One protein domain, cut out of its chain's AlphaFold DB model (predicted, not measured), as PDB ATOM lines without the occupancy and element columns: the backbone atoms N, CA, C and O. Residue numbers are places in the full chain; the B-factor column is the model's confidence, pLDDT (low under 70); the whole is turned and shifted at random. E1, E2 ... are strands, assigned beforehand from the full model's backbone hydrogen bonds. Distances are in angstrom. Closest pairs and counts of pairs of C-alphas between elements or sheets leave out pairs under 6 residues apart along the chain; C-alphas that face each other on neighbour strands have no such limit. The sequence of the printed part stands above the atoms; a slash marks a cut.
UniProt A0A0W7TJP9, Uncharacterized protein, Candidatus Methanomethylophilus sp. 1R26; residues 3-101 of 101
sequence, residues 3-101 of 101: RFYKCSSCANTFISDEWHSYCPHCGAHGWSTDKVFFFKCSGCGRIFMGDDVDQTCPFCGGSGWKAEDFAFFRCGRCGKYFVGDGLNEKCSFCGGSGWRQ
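What this domain is: This is residues 3 to 101 of the 101 residues of an uncharacterized protein of Candidatus Methanomethylophilus sp. 1R26 (UniProt A0A0W7TJP9). Little is regular here: three small lobes, each a three-stranded sheet with a long loop, form a triangle, edge strands E2, E5 and E8 turned to its middle. The 99 printed residues have nine named strands, E1 to E9, and no named helix: all strand, with 37 residues in named elements. The antiparallel sheets run E2 E1 E3, E5 E4 E6 and E8 E7 E9. The whole is compact, radius of gyration of the C-alphas 12.4 A, spanning 32 by 30 by 21 A.

Where its parts are: E1, residues 3 to 7, begins at C-alpha 3 (24.695, -10.182, -79.866); E2, 13 to 17, is 13.5 A long; E3 is 30 to 32. E4 is 37 to 41, E5 47 to 50, E6 64 to 66, E7 71 to 75, E8 81 to 84; E9, 98 to 100, ends at C-alpha 100 (10.811, -5.437, -77.667).

How they stand to each other: In hairpin E1 and E2, N 5 and O 14 are within hydrogen-bond range, 2.9 A. The closest C-alphas of E5 and E8, Ile 47 and Gly 84, are 5.3 A apart.

The domain as a whole: The printed part has no cut. Links E2 to E3, E5 to E6 and E8 to E9 are long. Residues 87 to 88 have pLDDT under 70.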
ATOM      1  N   ARG A   3      23.476  -9.507 -80.312       90.50
ATOM      2  CA  ARG A   3      24.695 -10.182 -79.866       90.50
ATOM      3  C   ARG A   3      25.178  -9.584 -78.555       90.50
ATOM      4  O   ARG A   3      24.844  -8.445 -78.219       90.50
ATOM      5  N   PHE A   4      25.995 -10.346 -77.839       91.75
ATOM      6  CA  PHE A   4      26.582  -9.909 -76.583       91.75
ATOM      7  C   PHE A   4      28.088  -9.744 -76.695       91.75
ATOM      8  O   PHE A   4      28.777 -10.501 -77.379       91.75
ATOM      9  N   TYR A   5      28.589  -8.742 -75.985       92.06
ATOM     10  CA  TYR A   5      29.979  -8.333 -76.035       92.06
ATOM     11  C   TYR A   5      30.499  -8.056 -74.628       92.06
ATOM     12  O   TYR A   5      29.788  -7.489 -73.798       92.06
ATOM     13  N   LYS A   6      31.761  -8.400 -74.365       90.94
ATOM     14  CA  LYS A   6      32.497  -7.964 -73.169       90.94
ATOM     15  C   LYS A   6      33.395  -6.794 -73.559       90.94
ATOM     16  O   LYS A   6      34.205  -6.915 -74.480       90.94
ATOM     17  N   CYS A   7      33.246  -5.651 -72.894       91.12
ATOM     18  CA  CYS A   7      34.066  -4.475 -73.169       91.12
ATOM     19  C   CYS A   7      35.528  -4.706 -72.762       91.12
ATOM     20  O   CYS A   7      35.792  -5.146 -71.645       91.12
ATOM     21  N   SER A   8      36.476  -4.339 -73.629       90.50
ATOM     22  CA  SER A   8      37.914  -4.452 -73.350       90.50
ATOM     23  C   SER A   8      38.426  -3.489 -72.276       90.50
ATOM     24  O   SER A   8      39.447  -3.760 -71.654       90.50
ATOM     25  N   SER A   9      37.734  -2.366 -72.067       92.06
ATOM     26  CA  SER A   9      38.201  -1.284 -71.196       92.06
ATOM     27  C   SER A   9      37.541  -1.300 -69.818       92.06
ATOM     28  O   SER A   9      38.236  -1.177 -68.817       92.06
ATOM     29  N   CYS A  10      36.216  -1.471 -69.746       87.56
ATOM     30  CA  CYS A  10      35.483  -1.446 -68.475       87.56
ATOM     31  C   CYS A  10      34.981  -2.819 -68.021       87.56
ATOM     32  O   CYS A  10      34.267  -2.892 -67.028       87.56
ATOM     33  N   ALA A  11      35.288  -3.888 -68.766       85.88
ATOM     34  CA  ALA A  11      34.834  -5.254 -68.498       85.88
ATOM     35  C   ALA A  11      33.304  -5.434 -68.385       85.88
ATOM     36  O   ALA A  11      32.839  -6.530 -68.088       85.88
ATOM     37  N   ASN A  12      32.490  -4.418 -68.682       85.00
ATOM     38  CA  ASN A  12      31.041  -4.576 -68.690       85.00
ATOM     39  C   ASN A  12      30.601  -5.448 -69.864       85.00
ATOM     40  O   ASN A  12      31.055  -5.269 -71.001       85.00
ATOM     41  N   THR A  13      29.677  -6.360 -69.583       89.88
ATOM     42  CA  THR A  13      28.952  -7.105 -70.608       89.88
ATOM     43  C   THR A  13      27.807  -6.241 -71.125       89.88
ATOM     44  O   THR A  13      27.057  -5.653 -70.345       89.88
ATOM     45  N   PHE A  14      27.669  -6.140 -72.442       89.44
ATOM     46  CA  PHE A  14      26.628  -5.341 -73.077       89.44
ATOM     47  C   PHE A  14      26.036  -6.046 -74.294       89.44
ATOM     48  O   PHE A  14      26.651  -6.926 -74.894       89.44
ATOM     49  N   ILE A  15      24.826  -5.628 -74.653       90.44
ATOM     50  CA  ILE A  15      24.089  -6.107 -75.817       90.44
ATOM     51  C   ILE A  15      24.186  -5.080 -76.943       90.44
ATOM     52  O   ILE A  15      24.118  -3.873 -76.698       90.44
ATOM     53  N   SER A  16      24.343  -5.557 -78.172       89.94
ATOM     54  CA  SER A  16      24.326  -4.727 -79.375       89.94
ATOM     55  C   SER A  16      23.897  -5.542 -80.598       89.94
ATOM     56  O   SER A  16      23.506  -6.704 -80.472       89.94
ATOM     57  N   ASP A  17      23.948  -4.940 -81.780       87.56
ATOM     58  CA  ASP A  17      23.854  -5.659 -83.050       87.56
ATOM     59  C   ASP A  17      25.237  -6.126 -83.540       87.56
ATOM     60  O   ASP A  17      26.272  -5.787 -82.964       87.56
ATOM     61  N   GLU A  18      25.247  -6.930 -84.604       81.31
ATOM     62  CA  GLU A  18      26.467  -7.520 -85.170       81.31
ATOM     63  C   GLU A  18      27.452  -6.505 -85.774       81.31
ATOM     64  O   GLU A  18      28.625  -6.832 -85.946       81.31
ATOM     65  N   TRP A  19      26.995  -5.286 -86.069       81.00
ATOM     66  CA  TRP A  19      27.780  -4.233 -86.716       81.00
ATOM     67  C   TRP A  19      28.383  -3.253 -85.700       81.00
ATOM     68  O   TRP A  19      29.378  -2.593 -85.993       81.00
ATOM     69  N   HIS A  20      27.819  -3.175 -84.492       82.81
ATOM     70  CA  HIS A  20      28.198  -2.203 -83.471       82.81
ATOM     71  C   HIS A  20      28.740  -2.876 -82.204       82.81
ATOM     72  O   HIS A  20      28.104  -2.870 -81.151       82.81
ATOM     73  N   SER A  21      29.973  -3.377 -82.262       87.81
ATOM     74  CA  SER A  21      30.695  -3.959 -81.119       87.81
ATOM     75  C   SER A  21      31.275  -2.920 -80.142       87.81
ATOM     76  O   SER A  21      32.125  -3.256 -79.321       87.81
ATOM     77  N   TYR A  22      30.858  -1.652 -80.193       90.69
ATOM     78  CA  TYR A  22      31.381  -0.599 -79.315       90.69
ATOM     79  C   TYR A  22      30.560  -0.471 -78.032       90.69
ATOM     80  O   TYR A  22      29.332  -0.378 -78.056       90.69
ATOM     81  N   CYS A  23      31.249  -0.429 -76.893       89.94
ATOM     82  CA  CYS A  23      30.625  -0.378 -75.583       89.94
ATOM     83  C   CYS A  23      29.782   0.895 -75.429       89.94
ATOM     84  O   CYS A  23      30.312   2.005 -75.540       89.94
ATOM     85  N   PRO A  24      28.488   0.785 -75.082       86.25
ATOM     86  CA  PRO A  24      27.612   1.941 -74.967       86.25
ATOM     87  C   PRO A  24      27.946   2.858 -73.783       86.25
ATOM     88  O   PRO A  24      27.392   3.958 -73.752       86.25
ATOM     89  N   HIS A  25      28.798   2.414 -72.848       83.38
ATOM     90  CA  HIS A  25      29.217   3.165 -71.662       83.38
ATOM     91  C   HIS A  25      30.488   3.991 -71.883       83.38
ATOM     92  O   HIS A  25      30.528   5.144 -71.472       83.38
ATOM     93  N   CYS A  26      31.521   3.415 -72.507       89.19
ATOM     94  CA  CYS A  26      32.831   4.066 -72.654       89.19
ATOM     95  C   CYS A  26      33.321   4.191 -74.104       89.19
ATOM     96  O   CYS A  26      34.381   4.760 -74.336       89.19
ATOM     97  N   GLY A  27      32.594   3.647 -75.083       89.56
ATOM     98  CA  GLY A  27      32.963   3.696 -76.500       89.56
ATOM     99  C   GLY A  27      34.093   2.748 -76.915       89.56
ATOM    100  O   GLY A  27      34.381   2.650 -78.102       89.56
ATOM    101  N   ALA A  28      34.719   2.020 -75.984       93.44
ATOM    102  CA  ALA A  28      35.759   1.047 -76.314       93.44
ATOM    103  C   ALA A  28      35.192  -0.179 -77.048       93.44
ATOM    104  O   ALA A  28      34.034  -0.555 -76.856       93.44
ATOM    105  N   HIS A  29      36.026  -0.836 -77.854       92.38
ATOM    106  CA  HIS A  29      35.644  -2.049 -78.574       92.38
ATOM    107  C   HIS A  29      35.349  -3.213 -77.610       92.38
ATOM    108  O   HIS A  29      36.021  -3.393 -76.592       92.38
ATOM    109  N   GLY A  30      34.335  -4.007 -77.929       91.81
ATOM    110  CA  GLY A  30      33.943  -5.208 -77.209       91.81
ATOM    111  C   GLY A  30      34.176  -6.467 -78.036       91.81
ATOM    112  O   GLY A  30      34.113  -6.455 -79.262       91.81
ATOM    113  N   TRP A  31      34.436  -7.573 -77.353       91.19
ATOM    114  CA  TRP A  31      34.647  -8.880 -77.972       91.19
ATOM    115  C   TRP A  31      33.384  -9.718 -77.815       91.19
ATOM    116  O   TRP A  31      32.791  -9.712 -76.734       91.19
ATOM    117  N   SER A  32      32.973 -10.416 -78.876       90.56
ATOM    118  CA  SER A  32      31.787 -11.283 -78.844       90.56
ATOM    119  C   SER A  32      31.930 -12.340 -77.750       90.56
ATOM    120  O   SER A  32      32.995 -12.938 -77.605       90.56
ATOM    121  N   THR A  33      30.862 -12.578 -76.996       88.69
ATOM    122  CA  THR A  33      30.818 -13.623 -75.971       88.69
ATOM    123  C   THR A  33      29.437 -14.256 -75.922       88.69
ATOM    124  O   THR A  33      28.429 -13.557 -75.951       88.69
ATOM    125  N   ASP A  34      29.400 -15.578 -75.794       84.25
ATOM    126  CA  ASP A  34      28.155 -16.336 -75.627       84.25
ATOM    127  C   ASP A  34      27.897 -16.687 -74.154       84.25
ATOM    128  O   ASP A  34      26.822 -17.154 -73.785       84.25
ATOM    129  N   LYS A  35      28.880 -16.439 -73.278       83.31
ATOM    130  CA  LYS A  35      28.768 -16.666 -71.832       83.31
ATOM    131  C   LYS A  35      28.200 -15.427 -71.157       83.31
ATOM    132  O   LYS A  35      28.941 -14.651 -70.554       83.31
ATOM    133  N   VAL A  36      26.893 -15.237 -71.294       87.50
ATOM    134  CA  VAL A  36      26.167 -14.140 -70.652       87.50
ATOM    135  C   VAL A  36      25.029 -14.690 -69.822       87.50
ATOM    136  O   VAL A  36      24.209 -15.465 -70.305       87.50
ATOM    137  N   PHE A  37      24.985 -14.250 -68.571       89.81
ATOM    138  CA  PHE A  37      23.883 -14.512 -67.664       89.81
ATOM    139  C   PHE A  37      23.135 -13.215 -67.389       89.81
ATOM    140  O   PHE A  37      23.705 -12.119 -67.414       89.81
ATOM    141  N   PHE A  38      21.842 -13.355 -67.128       91.00
ATOM    142  CA  PHE A  38      20.962 -12.249 -66.792       91.00
ATOM    143  C   PHE A  38      20.627 -12.325 -65.316       91.00
ATOM    144  O   PHE A  38      20.285 -13.390 -64.803       91.00
ATOM    145  N   PHE A  39      20.722 -11.189 -64.639       92.06
ATOM    146  CA  PHE A  39      20.499 -11.093 -63.209       92.06
ATOM    147  C   PHE A  39      19.515  -9.978 -62.901       92.06
ATOM    148  O   PHE A  39      19.580  -8.909 -63.504       92.06
ATOM    149  N   LYS A  40      18.632 -10.200 -61.931       91.06
ATOM    150  CA  LYS A  40      17.775  -9.164 -61.357       91.06
ATOM    151  C   LYS A  40      18.407  -8.670 -60.065       91.06
ATOM    152  O   LYS A  40      18.702  -9.460 -59.176       91.06
ATOM    153  N   CYS A  41      18.656  -7.367 -59.974       91.25
ATOM    154  CA  CYS A  41      19.273  -6.763 -58.797       91.25
ATOM    155  C   CYS A  41      18.282  -6.652 -57.632       91.25
ATOM    156  O   CYS A  41      17.206  -6.078 -57.801       91.25
ATOM    157  N   SER A  42      18.688  -7.070 -56.430       90.06
ATOM    158  CA  SER A  42      17.889  -6.923 -55.203       90.06
ATOM    159  C   SER A  42      17.697  -5.474 -54.770       90.06
ATOM    160  O   SER A  42      16.673  -5.134 -54.188       90.06
ATOM    161  N   GLY A  43      18.689  -4.619 -55.031       89.06
ATOM    162  CA  GLY A  43      18.689  -3.233 -54.562       89.06
ATOM    163  C   GLY A  43      17.865  -2.295 -55.439       89.06
ATOM    164  O   GLY A  43      17.105  -1.480 -54.928       89.06
ATOM    165  N   CYS A  44      18.008  -2.400 -56.764       88.38
ATOM    166  CA  CYS A  44      17.335  -1.495 -57.705       88.38
ATOM    167  C   CYS A  44      16.284  -2.169 -58.598       88.38
ATOM    168  O   CYS A  44      15.659  -1.488 -59.409       88.38
ATOM    169  N   GLY A  45      16.109  -3.492 -58.505       87.19
ATOM    170  CA  GLY A  45      15.123  -4.257 -59.277       87.19
ATOM    171  C   GLY A  45      15.436  -4.426 -60.768       87.19
ATOM    172  O   GLY A  45      14.699  -5.117 -61.465       87.19
ATOM    173  N   ARG A  46      16.510  -3.811 -61.278       87.38
ATOM    174  CA  ARG A  46      16.862  -3.842 -62.705       87.38
ATOM    175  C   ARG A  46      17.427  -5.190 -63.127       87.38
ATOM    176  O   ARG A  46      18.168  -5.813 -62.366       87.38
ATOM    177  N   ILE A  47      17.148  -5.563 -64.376       90.31
ATOM    178  CA  ILE A  47      17.861  -6.647 -65.049       90.31
ATOM    179  C   ILE A  47      19.193  -6.113 -65.574       90.31
ATOM    180  O   ILE A  47      19.258  -5.028 -66.156       90.31
ATOM    181  N   PHE A  48      20.262  -6.867 -65.365       88.19
ATOM    182  CA  PHE A  48      21.586  -6.570 -65.889       88.19
ATOM    183  C   PHE A  48      22.263  -7.843 -66.396       88.19
ATOM    184  O   PHE A  48      21.866  -8.956 -66.056       88.19
ATOM    185  N   MET A  49      23.264  -7.660 -67.250       89.62
ATOM    186  CA  MET A  49      24.080  -8.746 -67.784       89.62
ATOM    187  C   MET A  49      25.353  -8.878 -66.959       89.62
ATOM    188  O   MET A  49      25.975  -7.868 -66.628       89.62
ATOM    189  N   GLY A  50      25.755 -10.112 -66.695       85.81
ATOM    190  CA  GLY A  50      26.999 -10.441 -66.010       85.81
ATOM    191  C   GLY A  50      27.572 -11.765 -66.501       85.81
ATOM    192  O   GLY A  50      27.038 -12.397 -67.420       85.81
ATOM    193  N   ASP A  51      28.676 -12.170 -65.888       80.81
ATOM    194  CA  ASP A  51      29.176 -13.540 -65.966       80.81
ATOM    195  C   ASP A  51      28.732 -14.331 -64.719       80.81
ATOM    196  O   ASP A  51      28.098 -13.784 -63.821       80.81
ATOM    197  N   ASP A  52      28.975 -15.644 -64.685       74.38
ATOM    198  CA  ASP A  52      28.501 -16.497 -63.575       74.38
ATOM    199  C   ASP A  52      29.219 -16.196 -62.246       74.38
ATOM    200  O   ASP A  52      28.748 -16.590 -61.178       74.38
ATOM    201  N   VAL A  53      30.366 -15.512 -62.317       75.88
ATOM    202  CA  VAL A  53      31.228 -15.206 -61.173       75.88
ATOM    203  C   VAL A  53      30.829 -13.872 -60.544       75.88
ATOM    204  O   VAL A  53      30.745 -13.782 -59.321       75.88
ATOM    205  N   ASP A  54      30.557 -12.851 -61.359       74.44
ATOM    206  CA  ASP A  54      30.202 -11.514 -60.892       74.44
ATOM    207  C   ASP A  54      28.704 -11.215 -61.040       74.44
ATOM    208  O   ASP A  54      28.197 -10.841 -62.102       74.44
ATOM    209  N   GLN A  55      28.000 -11.339 -59.914       85.94
ATOM    210  CA  GLN A  55      26.576 -11.022 -59.772       85.94
ATOM    211  C   GLN A  55      26.358  -9.607 -59.216       85.94
ATOM    212  O   GLN A  55      25.296  -9.304 -58.665       85.94
ATOM    213  N   THR A  56      27.362  -8.734 -59.310       87.12
ATOM    214  CA  THR A  56      27.280  -7.360 -58.814       87.12
ATOM    215  C   THR A  56      26.576  -6.473 -59.830       87.12
ATOM    216  O   THR A  56      26.945  -6.390 -60.999       87.12
ATOM    217  N   CYS A  57      25.545  -5.760 -59.388       87.19
ATOM    218  CA  CYS A  57      24.796  -4.860 -60.243       87.19
ATOM    219  C   CYS A  57      25.654  -3.644 -60.626       87.19
ATOM    220  O   CYS A  57      25.998  -2.847 -59.748       87.19
ATOM    221  N   PRO A  58      25.900  -3.392 -61.924       82.56
ATOM    222  CA  PRO A  58      26.746  -2.284 -62.370       82.56
ATOM    223  C   PRO A  58      26.104  -0.904 -62.153       82.56
ATOM    224  O   PRO A  58      26.750   0.121 -62.347       82.56
ATOM    225  N   PHE A  59      24.821  -0.855 -61.774       82.75
ATOM    226  CA  PHE A  59      24.082   0.394 -61.586       82.75
ATOM    227  C   PHE A  59      24.080   0.895 -60.142       82.75
ATOM    228  O   PHE A  59      23.998   2.100 -59.927       82.75
ATOM    229  N   CYS A  60      24.098  -0.009 -59.161       88.06
ATOM    230  CA  CYS A  60      23.989   0.358 -57.747       88.06
ATOM    231  C   CYS A  60      24.923  -0.430 -56.818       88.06
ATOM    232  O   CYS A  60      24.870  -0.221 -55.612       88.06
ATOM    233  N   GLY A  61      25.726  -1.362 -57.344       87.31
ATOM    234  CA  GLY A  61      26.658  -2.184 -56.565       87.31
ATOM    235  C   GLY A  61      26.016  -3.293 -55.724       87.31
ATOM    236  O   GLY A  61      26.721  -4.013 -55.030       87.31
ATOM    237  N   GLY A  62      24.689  -3.446 -55.758       90.06
ATOM    238  CA  GLY A  62      23.995  -4.513 -55.028       90.06
ATOM    239  C   GLY A  62      24.104  -5.864 -55.734       90.06
ATOM    240  O   GLY A  62      24.281  -5.914 -56.947       90.06
ATOM    241  N   SER A  63      23.933  -6.963 -55.006       90.12
ATOM    242  CA  SER A  63      23.894  -8.306 -55.595       90.12
ATOM    243  C   SER A  63      22.632  -8.526 -56.440       90.12
ATOM    244  O   SER A  63      21.578  -7.932 -56.183       90.12
ATOM    245  N   GLY A  64      22.737  -9.377 -57.455       90.44
ATOM    246  CA  GLY A  64      21.607  -9.877 -58.229       90.44
ATOM    247  C   GLY A  64      21.475 -11.392 -58.150       90.44
ATOM    248  O   GLY A  64      22.414 -12.086 -57.786       90.44
ATOM    249  N   TRP A  65      20.299 -11.899 -58.500       90.19
ATOM    250  CA  TRP A  65      20.031 -13.329 -58.667       90.19
ATOM    251  C   TRP A  65      19.694 -13.622 -60.128       90.19
ATOM    252  O   TRP A  65      19.240 -12.725 -60.841       90.19
ATOM    253  N   LYS A  66      19.911 -14.861 -60.588       90.44
ATOM    254  CA  LYS A  66      19.633 -15.249 -61.981       90.44
ATOM    255  C   LYS A  66      18.171 -14.964 -62.333       90.44
ATOM    256  O   LYS A  66      17.263 -15.376 -61.617       90.44
ATOM    257  N   ALA A  67      17.967 -14.233 -63.419       89.19
ATOM    258  CA  ALA A  67      16.657 -13.891 -63.942       89.19
ATOM    259  C   ALA A  67      16.319 -14.818 -65.109       89.19
ATOM    260  O   ALA A  67      17.093 -14.919 -66.059       89.19
ATOM    261  N   GLU A  68      15.157 -15.462 -65.039       84.44
ATOM    262  CA  GLU A  68      14.615 -16.276 -66.134       84.44
ATOM    263  C   GLU A  68      13.643 -15.461 -67.001       84.44
ATOM    264  O   GLU A  68      13.612 -15.617 -68.218       84.44
ATOM    265  N   ASP A  69      12.935 -14.502 -66.394       85.44
ATOM    266  CA  ASP A  69      12.028 -13.584 -67.080       85.44
ATOM    267  C   ASP A  69      12.731 -12.275 -67.462       85.44
ATOM    268  O   ASP A  69      12.783 -11.306 -66.697       85.44
ATOM    269  N   PHE A  70      13.275 -12.237 -68.676       88.56
ATOM    270  CA  PHE A  70      13.843 -11.032 -69.270       88.56
ATOM    271  C   PHE A  70      13.494 -10.924 -70.755       88.56
ATOM    272  O   PHE A  70      13.179 -11.902 -71.429       88.56
ATOM    273  N   ALA A  71      13.569  -9.706 -71.279       89.19
ATOM    274  CA  ALA A  71      13.410  -9.424 -72.695       89.19
ATOM    275  C   ALA A  71      14.431  -8.383 -73.160       89.19
ATOM    276  O   ALA A  71      14.935  -7.565 -72.381       89.19
ATOM    277  N   PHE A  72      14.717  -8.417 -74.458       89.00
ATOM    278  CA  PHE A  72      15.583  -7.453 -75.116       89.00
ATOM    279  C   PHE A  72      14.757  -6.320 -75.699       89.00
ATOM    280  O   PHE A  72      13.691  -6.535 -76.273       89.00
ATOM    281  N   PHE A  73      15.275  -5.107 -75.563       90.75
ATOM    282  CA  PHE A  73      14.622  -3.903 -76.040       90.75
ATOM    283  C   PHE A  73      15.600  -3.049 -76.824       90.75
ATOM    284  O   PHE A  73      16.788  -2.976 -76.502       90.75
ATOM    285  N   ARG A  74      15.082  -2.331 -77.817       91.12
ATOM    286  CA  ARG A  74      15.792  -1.245 -78.488       91.12
ATOM    287  C   ARG A  74      15.157   0.077 -78.095       91.12
ATOM    288  O   ARG A  74      13.955   0.269 -78.266       91.12
ATOM    289  N   CYS A  75      15.951   0.998 -77.561       91.25
ATOM    290  CA  CYS A  75      15.450   2.307 -77.160       91.25
ATOM    291  C   CYS A  75      15.053   3.136 -78.384       91.25
ATOM    292  O   CYS A  75      15.886   3.379 -79.255       91.25
ATOM    293  N   GLY A  76      13.821   3.650 -78.415       89.50
ATOM    294  CA  GLY A  76      13.356   4.518 -79.502       89.50
ATOM    295  C   GLY A  76      14.034   5.894 -79.532       89.50
ATOM    296  O   GLY A  76      14.036   6.551 -80.564       89.50
ATOM    297  N   ARG A  77      14.629   6.329 -78.411       91.50
ATOM    298  CA  ARG A  77      15.267   7.649 -78.291       91.50
ATOM    299  C   ARG A  77      16.739   7.647 -78.691       91.50
ATOM    300  O   ARG A  77      17.169   8.537 -79.411       91.50
ATOM    301  N   CYS A  78      17.523   6.692 -78.189       90.69
ATOM    302  CA  CYS A  78      18.970   6.642 -78.434       90.69
ATOM    303  C   CYS A  78      19.411   5.457 -79.303       90.69
ATOM    304  O   CYS A  78      20.603   5.294 -79.541       90.69
ATOM    305  N   GLY A  79      18.482   4.594 -79.726       88.31
ATOM    306  CA  GLY A  79      18.759   3.436 -80.579       88.31
ATOM    307  C   GLY A  79      19.504   2.282 -79.902       88.31
ATOM    308  O   GLY A  79      19.606   1.218 -80.508       88.31
ATOM    309  N   LYS A  80      20.003   2.467 -78.669       89.50
ATOM    310  CA  LYS A  80      20.771   1.460 -77.923       89.50
ATOM    311  C   LYS A  80      19.896   0.281 -77.505       89.50
ATOM    312  O   LYS A  80      18.735   0.461 -77.122       89.50
ATOM    313  N   TYR A  81      20.500  -0.899 -77.512       90.94
ATOM    314  CA  TYR A  81      19.904  -2.111 -76.974       90.94
ATOM    315  C   TYR A  81      20.071  -2.170 -75.453       90.94
ATOM    316  O   TYR A  81      21.063  -1.689 -74.902       90.94
ATOM    317  N   PHE A  82      19.087  -2.737 -74.766       89.56
ATOM    318  CA  PHE A  82      19.128  -2.963 -73.325       89.56
ATOM    319  C   PHE A  82      18.243  -4.150 -72.933       89.56
ATOM    320  O   PHE A  82      17.416  -4.610 -73.720       89.56
ATOM    321  N   VAL A  83      18.439  -4.649 -71.714       89.81
ATOM    322  CA  VAL A  83      17.640  -5.732 -71.132       89.81
ATOM    323  C   VAL A  83      16.676  -5.169 -70.088       89.81
ATOM    324  O   VAL A  83      17.012  -4.216 -69.381       89.81
ATOM    325  N   GLY A  84      15.484  -5.749 -69.997       88.06
ATOM    326  CA  GLY A  84      14.472  -5.409 -68.999       88.06
ATOM    327  C   GLY A  84      13.602  -6.616 -68.654       88.06
ATOM    328  O   GLY A  84      13.693  -7.653 -69.304       88.06
ATOM    329  N   ASP A  85      12.744  -6.480 -67.646       82.19
ATOM    330  CA  ASP A  85      11.841  -7.539 -67.167       82.19
ATOM    331  C   ASP A  85      10.443  -7.491 -67.812       82.19
ATOM    332  O   ASP A  85       9.482  -8.034 -67.279       82.19
ATOM    333  N   GLY A  86      10.288  -6.786 -68.938       73.50
ATOM    334  CA  GLY A  86       8.993  -6.622 -69.614       73.50
ATOM    335  C   GLY A  86       8.054  -5.602 -68.969       73.50
ATOM    336  O   GLY A  86       7.243  -5.016 -69.674       73.50
ATOM    337  N   LEU A  87       8.197  -5.341 -67.670       69.00
ATOM    338  CA  LEU A  87       7.469  -4.294 -66.952       69.00
ATOM    339  C   LEU A  87       8.250  -2.971 -66.956       69.00
ATOM    340  O   LEU A  87       7.661  -1.891 -66.979       69.00
ATOM    341  N   ASN A  88       9.585  -3.046 -66.974       66.69
ATOM    342  CA  ASN A  88      10.478  -1.896 -67.064       66.69
ATOM    343  C   ASN A  88      11.092  -1.756 -68.461       66.69
ATOM    344  O   ASN A  88      12.233  -2.144 -68.709       66.69
ATOM    345  N   GLU A  89      10.357  -1.110 -69.364       76.44
ATOM    346  CA  GLU A  89      10.801  -0.799 -70.733       76.44
ATOM    347  C   GLU A  89      11.602   0.516 -70.822       76.44
ATOM    348  O   GLU A  89      11.768   1.095 -71.897       76.44
ATOM    349  N   LYS A  90      12.088   1.039 -69.688       86.25
ATOM    350  CA  LYS A  90      12.874   2.278 -69.655       86.25
ATOM    351  C   LYS A  90      14.345   1.984 -69.901       86.25
ATOM    352  O   LYS A  90      14.991   1.264 -69.148       86.25
ATOM    353  N   CYS A  91      14.895   2.627 -70.922       87.31
ATOM    354  CA  CYS A  91      16.295   2.525 -71.290       87.31
ATOM    355  C   CYS A  91      17.207   3.024 -70.163       87.31
ATOM    356  O   CYS A  91      17.183   4.208 -69.816       87.31
ATOM    357  N   SER A  92      18.093   2.156 -69.672       82.44
ATOM    358  CA  SER A  92      19.056   2.473 -68.607       82.44
ATOM    359  C   SER A  92      20.054   3.584 -68.962       82.44
ATOM    360  O   SER A  92      20.696   4.128 -68.072       82.44
ATOM    361  N   PHE A  93      20.186   3.935 -70.246       84.06
ATOM    362  CA  PHE A  93      21.136   4.948 -70.719       84.06
ATOM    363  C   PHE A  93      20.548   6.358 -70.814       84.06
ATOM    364  O   PHE A  93      21.277   7.331 -70.673       84.06
ATOM    365  N   CYS A  94      19.252   6.488 -71.117       88.69
ATOM    366  CA  CYS A  94      18.641   7.795 -71.405       88.69
ATOM    367  C   CYS A  94      17.219   7.975 -70.851       88.69
ATOM    368  O   CYS A  94      16.592   9.009 -71.091       88.69
ATOM    369  N   GLY A  95      16.677   6.959 -70.171       86.25
ATOM    370  CA  GLY A  95      15.328   6.955 -69.601       86.25
ATOM    371  C   GLY A  95      14.180   6.863 -70.612       86.25
ATOM    372  O   GLY A  95      13.025   6.828 -70.196       86.25
ATOM    373  N   GLY A  96      14.467   6.836 -71.918       88.75
ATOM    374  CA  GLY A  96      13.450   6.714 -72.967       88.75
ATOM    375  C   GLY A  96      12.837   5.314 -73.047       88.75
ATOM    376  O   GLY A  96      13.454   4.341 -72.616       88.75
ATOM    377  N   SER A  97      11.650   5.208 -73.640       88.75
ATOM    378  CA  SER A  97      10.962   3.928 -73.841       88.75
ATOM    379  C   SER A  97      11.681   3.048 -74.870       88.75
ATOM    380  O   SER A  97      12.257   3.547 -75.848       88.75
ATOM    381  N   GLY A  98      11.670   1.739 -74.643       87.12
ATOM    382  CA  GLY A  98      12.170   0.737 -75.574       87.12
ATOM    383  C   GLY A  98      11.071  -0.140 -76.144       87.12
ATOM    384  O   GLY A  98      10.020  -0.311 -75.543       87.12
ATOM    385  N   TRP A  99      11.358  -0.706 -77.309       86.69
ATOM    386  CA  TRP A  99      10.490  -1.641 -78.013       86.69
ATOM    387  C   TRP A  99      11.128  -3.017 -77.976       86.69
ATOM    388  O   TRP A  99      12.340  -3.124 -78.183       86.69
ATOM    389  N   ARG A 100      10.329  -4.053 -77.719       85.06
ATOM    390  CA  ARG A 100      10.811  -5.437 -77.667       85.06
ATOM    391  C   ARG A 100      11.471  -5.830 -78.999       85.06
ATOM    392  O   ARG A 100      11.040  -5.370 -80.059       85.06
ATOM    393  N   GLN A 101      12.551  -6.603 -78.932       82.25
ATOM    394  CA  GLN A 101      13.336  -7.096 -80.073       82.25
ATOM    395  C   GLN A 101      13.374  -8.617 -80.103       82.25
ATOM    396  O   GLN A 101      13.246  -9.221 -79.015       82.25
TER     397      GLN A 101